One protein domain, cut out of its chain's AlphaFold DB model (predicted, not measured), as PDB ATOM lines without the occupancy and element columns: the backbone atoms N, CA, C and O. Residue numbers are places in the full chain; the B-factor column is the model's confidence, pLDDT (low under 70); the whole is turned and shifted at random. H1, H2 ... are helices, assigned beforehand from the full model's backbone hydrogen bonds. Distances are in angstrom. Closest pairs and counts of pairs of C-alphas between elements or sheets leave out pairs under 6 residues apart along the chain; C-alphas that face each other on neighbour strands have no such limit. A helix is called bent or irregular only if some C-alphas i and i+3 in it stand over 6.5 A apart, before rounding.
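Overview. This is residues 144 to 244 of the 457 residues of the protein "Hypothetical protein" of Didymodactylos carnosus (UniProt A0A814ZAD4). One long helix, H1, reaches out as an arm from a small head of short helices, H2, H3 and H4, gathered at its far end, and H5 runs back from that head roughly along H1. Residues 144 to 166 of H1 stick out free and make much of the rod's length. The 101 printed residues hold five named helices, H1 to H5 in order, and no named strand: all helix. The whole is only just loose, close to extended, with a radius of gyration of the C-alphas of 18.9 A and spans of 67 by 28 by 17 A.

Along the chain. H1, residues 144 to 181, begins at C-alpha (90.342, 97.026, 93.762) and is 55.2 A long. H2, residues 188 to 200, measures 18.2 A, and H3, residues 202 to 211, 15.0 A. H3 is irregular: C-alphas 207 and 210 are 8.0 A apart. H4 is residues 214 to 221, 10.8 A. H5, residues 226 to 240, is 21.2 A long and ends at C-alpha (113.545, 124.552, 98.881).

Arrangement. H1, with residues 175 to 179 alone, touches residues 190 to 194 of H2 at a steep tilt of 66 degrees; the closest C-alphas, of Ile 175 and Ile 194, are 6.7 A apart. H2 and H3 form a helical hairpin, closest at C-alphas 197 and 204, 6.2 A. H3 and H4 form another, closest at C-alphas 209 and 217, 6.5 A. H4 and H5 only just touch, with 3 pairs of C-alphas within 8 A, and only at the corner, closest at C-alphas 220 and 227, 5.8 A. H5 touches residues 174 to 181 alone of H1, opposite ways at a shallow tilt of 14 degrees, closest at C-alphas 227 and 181, 6.6 A. H1 and H3 are apart. In H1, H2, H4 and H5 every O i to N i+4 pair is within hydrogen-bond range; in H3 1 of 6 is, beside 5 of 7 O i to N i+3 pairs.

Size, cuts and confidence. The C-alphas of Leu 144 and Pro 214, the two farthest apart, are 66.8 A apart. The printed part has no cut and no long link. Residues 144 to 149 and 152 to 168 have pLDDT under 70.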
ATOM      1  N   LEU A 144      89.427  96.616  92.695       56.50
ATOM      2  CA  LEU A 144      90.342  97.026  93.762       56.50
ATOM      3  C   LEU A 144      91.575  97.751  93.198       56.50
ATOM      4  O   LEU A 144      91.959  98.798  93.719       56.50
ATOM      5  N   CYS A 145      92.159  97.255  92.101       54.25
ATOM      6  CA  CYS A 145      93.248  97.948  91.407       54.25
ATOM      7  C   CYS A 145      92.791  99.301  90.850       54.25
ATOM      8  O   CYS A 145      93.517 100.283  90.975       54.25
ATOM      9  N   MET A 146      91.586  99.395  90.283       61.50
ATOM     10  CA  MET A 146      91.044 100.659  89.776       61.50
ATOM     11  C   MET A 146      90.745 101.657  90.900       61.50
ATOM     12  O   MET A 146      91.034 102.843  90.745       61.50
ATOM     13  N   ALA A 147      90.225 101.196  92.041       65.62
ATOM     14  CA  ALA A 147      90.003 102.025  93.223       65.62
ATOM     15  C   ALA A 147      91.325 102.525  93.823       65.62
ATOM     16  O   ALA A 147      91.440 103.706  94.142       65.62
ATOM     17  N   PHE A 148      92.343 101.663  93.903       60.09
ATOM     18  CA  PHE A 148      93.682 102.043  94.356       60.09
ATOM     19  C   PHE A 148      94.355 103.031  93.395       60.09
ATOM     20  O   PHE A 148      94.866 104.059  93.828       60.09
ATOM     21  N   MET A 149      94.301 102.783  92.084       63.41
ATOM     22  CA  MET A 149      94.853 103.698  91.077       63.41
ATOM     23  C   MET A 149      94.127 105.045  91.069       63.41
ATOM     24  O   MET A 149      94.768 106.084  90.920       63.41
ATOM     25  N   LYS A 150      92.803 105.045  91.277       71.69
ATOM     26  CA  LYS A 150      92.029 106.271  91.485       71.69
ATOM     27  C   LYS A 150      92.481 106.999  92.750       71.69
ATOM     28  O   LYS A 150      92.767 108.180  92.667       71.69
ATOM     29  N   TYR A 151      92.624 106.308  93.879       71.31
ATOM     30  CA  TYR A 151      93.111 106.907  95.124       71.31
ATOM     31  C   TYR A 151      94.508 107.527  94.973       71.31
ATOM     32  O   TYR A 151      94.724 108.662  95.393       71.31
ATOM     33  N   VAL A 152      95.448 106.820  94.334       62.22
ATOM     34  CA  VAL A 152      96.802 107.331  94.070       62.22
ATOM     35  C   VAL A 152      96.752 108.574  93.186       62.22
ATOM     36  O   VAL A 152      97.424 109.555  93.494       62.22
ATOM     37  N   ARG A 153      95.939 108.564  92.121       68.44
ATOM     38  CA  ARG A 153      95.742 109.732  91.256       68.44
ATOM     39  C   ARG A 153      95.132 110.903  92.022       68.44
ATOM     40  O   ARG A 153      95.719 111.973  92.001       68.44
ATOM     41  N   ASP A 154      94.018 110.701  92.717       64.94
ATOM     42  CA  ASP A 154      93.284 111.769  93.405       64.94
ATOM     43  C   ASP A 154      94.147 112.379  94.540       64.94
ATOM     44  O   ASP A 154      94.165 113.593  94.743       64.94
ATOM     45  N   THR A 155      94.948 111.556  95.233       64.88
ATOM     46  CA  THR A 155      95.931 112.020  96.234       64.88
ATOM     47  C   THR A 155      97.066 112.813  95.585       64.88
ATOM     48  O   THR A 155      97.505 113.824  96.131       64.88
ATOM     49  N   PHE A 156      97.543 112.379  94.415       57.12
ATOM     50  CA  PHE A 156      98.581 113.083  93.666       57.12
ATOM     51  C   PHE A 156      98.070 114.419  93.113       57.12
ATOM     52  O   PHE A 156      98.757 115.423  93.252       57.12
ATOM     53  N   GLU A 157      96.861 114.456  92.555       53.69
ATOM     54  CA  GLU A 157      96.202 115.674  92.070       53.69
ATOM     55  C   GLU A 157      95.996 116.671  93.215       53.69
ATOM     56  O   GLU A 157      96.441 117.808  93.105       53.69
ATOM     57  N   THR A 158      95.476 116.223  94.361       54.78
ATOM     58  CA  THR A 158      95.307 117.078  95.552       54.78
ATOM     59  C   THR A 158      96.651 117.607  96.069       54.78
ATOM     60  O   THR A 158      96.759 118.771  96.449       54.78
ATOM     61  N   ALA A 159      97.706 116.784  96.077       49.44
ATOM     62  CA  ALA A 159      99.041 117.213  96.496       49.44
ATOM     63  C   ALA A 159      99.675 118.210  95.510       49.44
ATOM     64  O   ALA A 159     100.350 119.149  95.935       49.44
ATOM     65  N   VAL A 160      99.448 118.030  94.205       48.78
ATOM     66  CA  VAL A 160      99.902 118.949  93.152       48.78
ATOM     67  C   VAL A 160      99.141 120.273  93.223       48.78
ATOM     68  O   VAL A 160      99.777 121.324  93.169       48.78
ATOM     69  N   GLU A 161      97.821 120.243  93.405       46.12
ATOM     70  CA  GLU A 161      96.983 121.436  93.580       46.12
ATOM     71  C   GLU A 161      97.369 122.204  94.845       46.12
ATOM     72  O   GLU A 161      97.655 123.399  94.773       46.12
ATOM     73  N   TYR A 162      97.510 121.515  95.982       47.25
ATOM     74  CA  TYR A 162      97.955 122.127  97.234       47.25
ATOM     75  C   TYR A 162      99.358 122.735  97.102       47.25
ATOM     76  O   TYR A 162      99.587 123.868  97.521       47.25
ATOM     77  N   SER A 163     100.298 122.025  96.467       49.81
ATOM     78  CA  SER A 163     101.649 122.538  96.208       49.81
ATOM     79  C   SER A 163     101.645 123.755  95.277       49.81
ATOM     80  O   SER A 163     102.468 124.657  95.454       49.81
ATOM     81  N   ALA A 164     100.755 123.792  94.283       48.22
ATOM     82  CA  ALA A 164     100.634 124.907  93.352       48.22
ATOM     83  C   ALA A 164     100.020 126.142  94.031       48.22
ATOM     84  O   ALA A 164     100.568 127.237  93.906       48.22
ATOM     85  N   GLU A 165      98.945 125.974  94.807       48.97
ATOM     86  CA  GLU A 165      98.309 127.064  95.556       48.97
ATOM     87  C   GLU A 165      99.246 127.662  96.614       48.97
ATOM     88  O   GLU A 165      99.387 128.886  96.687       48.97
ATOM     89  N   HIS A 166      99.964 126.824  97.373       59.31
ATOM     90  CA  HIS A 166     100.934 127.296  98.369       59.31
ATOM     91  C   HIS A 166     102.111 128.046  97.725       59.31
ATOM     92  O   HIS A 166     102.575 129.058  98.254       59.31
ATOM     93  N   SER A 167     102.579 127.591  96.557       59.31
ATOM     94  CA  SER A 167     103.666 128.254  95.825       59.31
ATOM     95  C   SER A 167     103.251 129.628  95.282       59.31
ATOM     96  O   SER A 167     104.022 130.592  95.346       59.31
ATOM     97  N   ILE A 168     102.001 129.752  94.818       62.84
ATOM     98  CA  ILE A 168     101.417 131.020  94.361       62.84
ATOM     99  C   ILE A 168     101.290 132.022  95.518       62.84
ATOM    100  O   ILE A 168     101.557 133.212  95.325       62.84
ATOM    101  N   ASP A 169     100.909 131.572  96.716       72.75
ATOM    102  CA  ASP A 169     100.737 132.451  97.878       72.75
ATOM    103  C   ASP A 169     102.076 133.006  98.393       72.75
ATOM    104  O   ASP A 169     102.222 134.207  98.650       72.75
ATOM    105  N   ILE A 170     103.114 132.165  98.421       72.19
ATOM    106  CA  ILE A 170     104.465 132.586  98.810       72.19
ATOM    107  C   ILE A 170     105.030 133.610  97.814       72.19
ATOM    108  O   ILE A 170     105.547 134.650  98.227       72.19
ATOM    109  N   GLY A 171     104.870 133.385  96.506       75.88
ATOM    110  CA  GLY A 171     105.281 134.355  95.483       75.88
ATOM    111  C   GLY A 171     104.583 135.712  95.635       75.88
ATOM    112  O   GLY A 171     105.230 136.762  95.592       75.88
ATOM    113  N   LYS A 172     103.268 135.712  95.897       82.88
ATOM    114  CA  LYS A 172     102.494 136.937  96.162       82.88
ATOM    115  C   LYS A 172     102.980 137.670  97.412       82.88
ATOM    116  O   LYS A 172     103.052 138.902  97.402       82.88
ATOM    117  N   ARG A 173     103.344 136.936  98.468       87.88
ATOM    118  CA  ARG A 173     103.912 137.510  99.695       87.88
ATOM    119  C   ARG A 173     105.217 138.256  99.417       87.88
ATOM    120  O   ARG A 173     105.319 139.418  99.813       87.88
ATOM    121  N   PHE A 174     106.159 137.643  98.696       88.81
ATOM    122  CA  PHE A 174     107.422 138.295  98.327       88.81
ATOM    123  C   PHE A 174     107.179 139.557  97.497       88.81
ATOM    124  O   PHE A 174     107.690 140.620  97.834       88.81
ATOM    125  N   ILE A 175     106.316 139.488  96.477       89.19
ATOM    126  CA  ILE A 175     105.948 140.649  95.646       89.19
ATOM    127  C   ILE A 175     105.405 141.801  96.502       89.19
ATOM    128  O   ILE A 175     105.793 142.955  96.315       89.19
ATOM    129  N   LYS A 176     104.518 141.505  97.459       90.31
ATOM    130  CA  LYS A 176     103.944 142.514  98.358       90.31
ATOM    131  C   LYS A 176     105.007 143.153  99.254       90.31
ATOM    132  O   LYS A 176     104.990 144.369  99.432       90.31
ATOM    133  N   GLN A 177     105.923 142.357  99.800       93.31
ATOM    134  CA  GLN A 177     107.012 142.865 100.635       93.31
ATOM    135  C   GLN A 177     108.008 143.697  99.818       93.31
ATOM    136  O   GLN A 177     108.377 144.779 100.262       93.31
ATOM    137  N   LEU A 178     108.353 143.283  98.592       93.00
ATOM    138  CA  LEU A 178     109.203 144.073  97.692       93.00
ATOM    139  C   LEU A 178     108.562 145.430  97.368       93.00
ATOM    140  O   LEU A 178     109.230 146.456  97.475       93.00
ATOM    141  N   ARG A 179     107.255 145.458  97.054       92.88
ATOM    142  CA  ARG A 179     106.503 146.714  96.858       92.88
ATOM    143  C   ARG A 179     106.591 147.624  98.074       92.88
ATOM    144  O   ARG A 179     106.799 148.821  97.917       92.88
ATOM    145  N   HIS A 180     106.425 147.057  99.267       94.00
ATOM    146  CA  HIS A 180     106.470 147.813 100.512       94.00
ATOM    147  C   HIS A 180     107.863 148.398 100.783       94.00
ATOM    148  O   HIS A 180     107.982 149.603 100.992       94.00
ATOM    149  N   ILE A 181     108.907 147.567 100.719       94.81
ATOM    150  CA  ILE A 181     110.301 147.952 100.988       94.81
ATOM    151  C   ILE A 181     110.772 149.047 100.028       94.81
ATOM    152  O   ILE A 181     111.441 149.995 100.443       94.81
ATOM    153  N   LEU A 182     110.409 148.925  98.751       93.50
ATOM    154  CA  LEU A 182     110.793 149.869  97.703       93.50
ATOM    155  C   LEU A 182     109.827 151.043  97.546       93.50
ATOM    156  O   LEU A 182     110.080 151.920  96.725       93.50
ATOM    157  N   GLN A 183     108.742 151.067  98.326       92.69
ATOM    158  CA  GLN A 183     107.689 152.083  98.260       92.69
ATOM    159  C   GLN A 183     107.165 152.293  96.830       92.69
ATOM    160  O   GLN A 183     106.941 153.418  96.387       92.69
ATOM    161  N   LEU A 184     106.992 151.189  96.102       90.19
ATOM    162  CA  LEU A 184     106.512 151.222  94.727       90.19
ATOM    163  C   LEU A 184     105.007 151.493  94.696       90.19
ATOM    164  O   LEU A 184     104.234 150.911  95.463       90.19
ATOM    165  N   ASP A 185     104.592 152.330  93.753       84.56
ATOM    166  CA  ASP A 185     103.187 152.548  93.427       84.56
ATOM    167  C   ASP A 185     102.580 151.339  92.680       84.56
ATOM    168  O   ASP A 185     103.222 150.310  92.459       84.56
ATOM    169  N   GLN A 186     101.300 151.423  92.309       75.25
ATOM    170  CA  GLN A 186     100.631 150.404  91.487       75.25
ATOM    171  C   GLN A 186     100.757 150.701  89.980       75.25
ATOM    172  O   GLN A 186      99.819 150.468  89.227       75.25
ATOM    173  N   SER A 187     101.898 151.235  89.530       78.69
ATOM    174  CA  SER A 187     102.151 151.505  88.106       78.69
ATOM    175  C   SER A 187     102.713 150.286  87.365       78.69
ATOM    176  O   SER A 187     103.254 149.366  87.982       78.69
ATOM    177  N   ASP A 188     102.688 150.286  86.031       70.69
ATOM    178  CA  ASP A 188     103.337 149.238  85.225       70.69
ATOM    179  C   ASP A 188     104.850 149.146  85.492       70.69
ATOM    180  O   ASP A 188     105.411 148.050  85.554       70.69
ATOM    181  N   ASN A 189     105.501 150.283  85.770       78.81
ATOM    182  CA  ASN A 189     106.915 150.328  86.148       78.81
ATOM    183  C   ASN A 189     107.192 149.512  87.420       78.81
ATOM    184  O   ASN A 189     108.206 148.817  87.486       78.81
ATOM    185  N   SER A 190     106.292 149.557  88.411       81.81
ATOM    186  CA  SER A 190     106.438 148.786  89.654       81.81
ATOM    187  C   SER A 190     106.503 147.280  89.393       81.81
ATOM    188  O   SER A 190     107.321 146.573  89.980       81.81
ATOM    189  N   THR A 191     105.669 146.791  88.475       85.19
ATOM    190  CA  THR A 191     105.585 145.372  88.135       85.19
ATOM    191  C   THR A 191     106.856 144.918  87.427       85.19
ATOM    192  O   THR A 191     107.399 143.873  87.785       85.19
ATOM    193  N   THR A 192     107.379 145.721  86.497       87.50
ATOM    194  CA  THR A 192     108.651 145.433  85.819       87.50
ATOM    195  C   THR A 192     109.829 145.400  86.791       87.50
ATOM    196  O   THR A 192     110.624 144.467  86.732       87.50
ATOM    197  N   ILE A 193     109.932 146.364  87.715       87.38
ATOM    198  CA  ILE A 193     111.012 146.395  88.719       87.38
ATOM    199  C   ILE A 193     111.006 145.105  89.546       87.38
ATOM    200  O   ILE A 193     112.040 144.461  89.700       87.38
ATOM    201  N   ILE A 194     109.832 144.688  90.025       88.62
ATOM    202  CA  ILE A 194     109.692 143.475  90.838       88.62
ATOM    203  C   ILE A 194     110.034 142.223  90.034       88.62
ATOM    204  O   ILE A 194     110.782 141.378  90.516       88.62
ATOM    205  N   GLN A 195     109.501 142.087  88.817       86.19
ATOM    206  CA  GLN A 195     109.791 140.932  87.965       86.19
ATOM    207  C   GLN A 195     111.282 140.817  87.659       86.19
ATOM    208  O   GLN A 195     111.830 139.717  87.689       86.19
ATOM    209  N   ASN A 196     111.943 141.945  87.409       87.75
ATOM    210  CA  ASN A 196     113.370 141.960  87.139       87.75
ATOM    211  C   ASN A 196     114.175 141.633  88.396       87.75
ATOM    212  O   ASN A 196     115.098 140.838  88.317       87.75
ATOM    213  N   MET A 197     113.776 142.113  89.573       88.00
ATOM    214  CA  MET A 197     114.422 141.727  90.831       88.00
ATOM    215  C   MET A 197     114.269 140.251  91.180       88.00
ATOM    216  O   MET A 197     115.189 139.664  91.726       88.00
ATOM    217  N   LEU A 198     113.142 139.618  90.861       85.25
ATOM    218  CA  LEU A 198     112.992 138.177  91.090       85.25
ATOM    219  C   LEU A 198     113.834 137.326  90.113       85.25
ATOM    220  O   LEU A 198     113.946 136.116  90.305       85.25
ATOM    221  N   ASN A 199     114.399 137.934  89.060       79.75
ATOM    222  CA  ASN A 199     115.201 137.262  88.031       79.75
ATOM    223  C   ASN A 199     116.701 137.605  88.072       79.75
ATOM    224  O   ASN A 199     117.523 136.738  87.773       79.75
ATOM    225  N   GLU A 200     117.026 138.860  88.376       78.94
ATOM    226  CA  GLU A 200     118.360 139.477  88.323       78.94
ATOM    227  C   GLU A 200     118.776 140.089  89.677       78.94
ATOM    228  O   GLU A 200     119.837 140.704  89.785       78.94
ATOM    229  N   ASP A 201     117.955 139.877  90.714       88.31
ATOM    230  CA  ASP A 201     118.245 140.144  92.125       88.31
ATOM    231  C   ASP A 201     118.586 141.612  92.448       88.31
ATOM    232  O   ASP A 201     118.137 142.531  91.761       88.31
ATOM    233  N   ARG A 202     119.258 141.886  93.574       92.62
ATOM    234  CA  ARG A 202     119.365 143.240  94.148       92.62
ATOM    235  C   ARG A 202     120.056 144.247  93.233       92.62
ATOM    236  O   ARG A 202     119.646 145.409  93.182       92.62
ATOM    237  N   GLN A 203     121.103 143.832  92.521       91.12
ATOM    238  CA  GLN A 203     121.924 144.738  91.711       91.12
ATOM    239  C   GLN A 203     121.161 145.358  90.537       91.12
ATOM    240  O   GLN A 203     121.536 146.441  90.079       91.12
ATOM    241  N   ILE A 204     120.050 144.749  90.102       91.00
ATOM    242  CA  ILE A 204     119.211 145.310  89.040       91.00
ATOM    243  C   ILE A 204     118.610 146.668  89.415       91.00
ATOM    244  O   ILE A 204     118.271 147.460  88.536       91.00
ATOM    245  N   LEU A 205     118.516 146.979  90.714       92.06
ATOM    246  CA  LEU A 205     117.995 148.257  91.193       92.06
ATOM    247  C   LEU A 205     118.797 149.463  90.719       92.06
ATOM    248  O   LEU A 205     118.223 150.543  90.599       92.06
ATOM    249  N   ARG A 206     120.082 149.291  90.390       92.75
ATOM    250  CA  ARG A 206     120.904 150.367  89.815       92.75
ATOM    251  C   ARG A 206     120.309 150.908  88.513       92.75
ATOM    252  O   ARG A 206     120.388 152.102  88.247       92.75
ATOM    253  N   ASN A 207     119.616 150.065  87.748       93.25
ATOM    254  CA  ASN A 207     118.943 150.468  86.508       93.25
ATOM    255  C   ASN A 207     117.659 151.280  86.760       93.25
ATOM    256  O   ASN A 207     117.080 151.844  85.830       93.25
ATOM    257  N   TYR A 208     117.203 151.332  88.011       91.81
ATOM    258  CA  TYR A 208     115.962 151.971  88.433       91.81
ATOM    259  C   TYR A 208     116.177 153.082  89.458       91.81
ATOM    260  O   TYR A 208     115.193 153.590  89.986       91.81
ATOM    261  N   GLU A 209     117.419 153.503  89.702       92.38
ATOM    262  CA  GLU A 209     117.756 154.556  90.669       92.38
ATOM    263  C   GLU A 209     116.897 155.816  90.472       92.38
ATOM    264  O   GLU A 209     116.239 156.277  91.400       92.38
ATOM    265  N   ASN A 210     116.774 156.287  89.226       90.69
ATOM    266  CA  ASN A 210     115.978 157.473  88.877       90.69
ATOM    267  C   ASN A 210     114.455 157.264  88.956       90.69
ATOM    268  O   ASN A 210     113.695 158.218  88.798       90.69
ATOM    269  N   LYS A 211     113.996 156.020  89.129       88.69
ATOM    270  CA  LYS A 211     112.575 155.665  89.258       88.69
ATOM    271  C   LYS A 211     112.162 155.409  90.708       88.69
ATOM    272  O   LYS A 211     110.981 155.198  90.965       88.69
ATOM    273  N   LEU A 212     113.115 155.395  91.637       89.88
ATOM    274  CA  LEU A 212     112.885 155.156  93.055       89.88
ATOM    275  C   LEU A 212     113.021 156.454  93.848       89.88
ATOM    276  O   LEU A 212     113.698 157.396  93.443       89.88
ATOM    277  N   ILE A 213     112.399 156.489  95.027       92.62
ATOM    278  CA  ILE A 213     112.629 157.571  95.985       92.62
ATOM    279  C   ILE A 213     114.109 157.502  96.415       92.62
ATOM    280  O   ILE A 213     114.515 156.464  96.947       92.62
ATOM    281  N   PRO A 214     114.917 158.571  96.255       94.12
ATOM    282  CA  PRO A 214     116.369 158.498  96.452       94.12
ATOM    283  C   PRO A 214     116.791 157.958  97.824       94.12
ATOM    284  O   PRO A 214     117.660 157.097  97.918       94.12
ATOM    285  N   VAL A 215     116.120 158.397  98.894       95.12
ATOM    286  CA  VAL A 215     116.393 157.929 100.266       95.12
ATOM    287  C   VAL A 215     116.098 156.432 100.426       95.12
ATOM    288  O   VAL A 215     116.816 155.736 101.140       95.12
ATOM    289  N   VAL A 216     115.064 155.921  99.750       93.62
ATOM    290  CA  VAL A 216     114.724 154.491  99.765       93.62
ATOM    291  C   VAL A 216     115.782 153.697  99.011       93.62
ATOM    292  O   VAL A 216     116.270 152.702  99.537       93.62
ATOM    293  N   TYR A 217     116.182 154.147  97.820       94.75
ATOM    294  CA  TYR A 217     117.220 153.477  97.038       94.75
ATOM    295  C   TYR A 217     118.540 153.360  97.810       94.75
ATOM    296  O   TYR A 217     119.048 152.249  97.968       94.75
ATOM    297  N   VAL A 218     119.044 154.472  98.361       95.06
ATOM    298  CA  VAL A 218     120.288 154.488  99.150       95.06
ATOM    299  C   VAL A 218     120.195 153.503 100.318       95.06
ATOM    300  O   VAL A 218     121.056 152.643 100.463       95.06
ATOM    301  N   LYS A 219     119.095 153.536 101.079       96.06
ATOM    302  CA  LYS A 219     118.879 152.610 102.199       96.06
ATOM    303  C   LYS A 219     118.852 151.139 101.764       96.06
ATOM    304  O   LYS A 219     119.296 150.268 102.507       96.06
ATOM    305  N   GLN A 220     118.288 150.825 100.596       95.12
ATOM    306  CA  GLN A 220     118.106 149.433 100.171       95.12
ATOM    307  C   GLN A 220     119.309 148.839  99.430       95.12
ATOM    308  O   GLN A 220     119.425 147.610  99.378       95.12
ATOM    309  N   ILE A 221     120.227 149.668  98.924       93.44
ATOM    310  CA  ILE A 221     121.491 149.210  98.329       93.44
ATOM    311  C   ILE A 221     122.622 149.057  99.362       93.44
ATOM    312  O   ILE A 221     123.605 148.364  99.100       93.44
ATOM    313  N   GLU A 222     122.475 149.641 100.555       92.50
ATOM    314  CA  GLU A 222     123.397 149.453 101.681       92.50
ATOM    315  C   GLU A 222     123.540 147.976 102.092       92.50
ATOM    316  O   GLU A 222     122.652 147.140 101.891       92.50
ATOM    317  N   ASN A 223     124.682 147.630 102.690       87.62
ATOM    318  CA  ASN A 223     124.906 146.290 103.233       87.62
ATOM    319  C   ASN A 223     123.893 145.986 104.346       87.62
ATOM    320  O   ASN A 223     123.571 146.851 105.155       87.62
ATOM    321  N   ASN A 224     123.428 144.735 104.416       88.62
ATOM    322  CA  ASN A 224     122.427 144.276 105.390       88.62
ATOM    323  C   ASN A 224     121.066 144.992 105.308       88.62
ATOM    324  O   ASN A 224     120.332 145.022 106.298       88.62
ATOM    325  N   SER A 225     120.706 145.531 104.141       95.62
ATOM    326  CA  SER A 225     119.392 146.133 103.931       95.62
ATOM    327  C   SER A 225     118.245 145.131 104.110       95.62
ATOM    328  O   SER A 225     118.407 143.918 103.949       95.62
ATOM    329  N   GLU A 226     117.056 145.651 104.417       95.94
ATOM    330  CA  GLU A 226     115.830 144.850 104.518       95.94
ATOM    331  C   GLU A 226     115.545 144.116 103.202       95.94
ATOM    332  O   GLU A 226     115.179 142.941 103.202       95.94
ATOM    333  N   LEU A 227     115.809 144.783 102.073       95.44
ATOM    334  CA  LEU A 227     115.722 144.178 100.756       95.44
ATOM    335  C   LEU A 227     116.643 142.963 100.607       95.44
ATOM    336  O   LEU A 227     116.203 141.928 100.113       95.44
ATOM    337  N   LEU A 228     117.906 143.075 101.027       95.81
ATOM    338  CA  LEU A 228     118.846 141.961 100.930       95.81
ATOM    339  C   LEU A 228     118.360 140.764 101.754       95.81
ATOM    340  O   LEU A 228     118.404 139.638 101.269       95.81
ATOM    341  N   GLN A 229     117.847 140.991 102.966       95.88
ATOM    342  CA  GLN A 229     117.298 139.905 103.787       95.88
ATOM    343  C   GLN A 229     116.093 139.238 103.121       95.88
ATOM    344  O   GLN A 229     116.023 138.010 103.074       95.88
ATOM    345  N   LEU A 230     115.188 140.028 102.539       95.31
ATOM    346  CA  LEU A 230     114.033 139.499 101.821       95.31
ATOM    347  C   LEU A 230     114.444 138.663 100.598       95.31
ATOM    348  O   LEU A 230     113.894 137.587 100.369       95.31
ATOM    349  N   LEU A 231     115.432 139.123  99.828       94.44
ATOM    350  CA  LEU A 231     115.950 138.379  98.677       94.44
ATOM    351  C   LEU A 231     116.673 137.096  99.111       94.44
ATOM    352  O   LEU A 231     116.477 136.050  98.501       94.44
ATOM    353  N   LYS A 232     117.412 137.111 100.228       94.94
ATOM    354  CA  LYS A 232     117.976 135.890 100.830       94.94
ATOM    355  C   LYS A 232     116.879 134.884 101.196       94.94
ATOM    356  O   LYS A 232     117.035 133.690 100.952       94.94
ATOM    357  N   GLU A 233     115.767 135.332 101.773       93.62
ATOM    358  CA  GLU A 233     114.620 134.457 102.051       93.62
ATOM    359  C   GLU A 233     114.003 133.892 100.768       93.62
ATOM    360  O   GLU A 233     113.674 132.704 100.717       93.62
ATOM    361  N   TYR A 234     113.904 134.710  99.719       91.88
ATOM    362  CA  TYR A 234     113.404 134.276  98.420       91.88
ATOM    363  C   TYR A 234     114.305 133.212  97.781       91.88
ATOM    364  O   TYR A 234     113.811 132.169  97.351       91.88
ATOM    365  N   VAL A 235     115.625 133.406  97.799       92.00
ATOM    366  CA  VAL A 235     116.591 132.417  97.297       92.00
ATOM    367  C   VAL A 235     116.507 131.112  98.094       92.00
ATOM    368  O   VAL A 235     116.456 130.035  97.499       92.00
ATOM    369  N   LYS A 236     116.412 131.169  99.432       92.06
ATOM    370  CA  LYS A 236     116.196 129.965 100.260       92.06
ATOM    371  C   LYS A 236     114.921 129.232  99.865       92.06
ATOM    372  O   LYS A 236     114.926 128.006  99.762       92.06
ATOM    373  N   TYR A 237     113.839 129.976  99.649       89.62
ATOM    374  CA  TYR A 237     112.582 129.406  99.193       89.62
ATOM    375  C   TYR A 237     112.752 128.709  97.839       89.62
ATOM    376  O   TYR A 237     112.351 127.553  97.711       89.62
ATOM    377  N   GLN A 238     113.408 129.354  96.868       87.56
ATOM    378  CA  GLN A 238     113.704 128.755  95.565       87.56
ATOM    379  C   GLN A 238     114.524 127.468  95.701       87.56
ATOM    380  O   GLN A 238     114.181 126.463  95.079       87.56
ATOM    381  N   TRP A 239     115.554 127.452  96.552       88.56
ATOM    382  CA  TRP A 239     116.332 126.240  96.824       88.56
ATOM    383  C   TRP A 239     115.486 125.128  97.455       88.56
ATOM    384  O   TRP A 239     115.662 123.957  97.126       88.56
ATOM    385  N   GLY A 240     114.513 125.483  98.297       83.94
ATOM    386  CA  GLY A 240     113.545 124.552  98.881       83.94
ATOM    387  C   GLY A 240     112.575 123.915  97.875       83.94
ATOM    388  O   GLY A 240     111.959 122.897  98.201       83.94
ATOM    389  N   GLN A 241     112.464 124.467  96.660       83.44
ATOM    390  CA  GLN A 241     111.680 123.899  95.553       83.44
ATOM    391  C   GLN A 241     112.499 122.965  94.647       83.44
ATOM    392  O   GLN A 241     111.953 122.354  93.729       83.44
ATOM    393  N   LEU A 242     113.811 122.852  94.874       85.31
ATOM    394  CA  LEU A 242     114.692 122.007  94.071       85.31
ATOM    395  C   LEU A 242     114.560 120.520  94.445       85.31
ATOM    396  O   LEU A 242     113.902 120.146  95.421       85.31
ATOM    397  N   GLN A 243     115.191 119.650  93.651       85.44
ATOM    398  CA  GLN A 243     115.149 118.200  93.867       85.44
ATOM    399  C   GLN A 243     115.545 117.795  95.295       85.44
ATOM    400  O   GLN A 243     116.412 118.399  95.921       85.44
ATOM    401  N   THR A 244     114.940 116.716  95.801       87.50
ATOM    402  CA  THR A 244     115.151 116.227  97.175       87.50
ATOM    403  C   THR A 244     116.620 115.996  97.514       87.50
ATOM    404  O   THR A 244     117.051 116.426  98.577       87.50
TER     405      THR A 244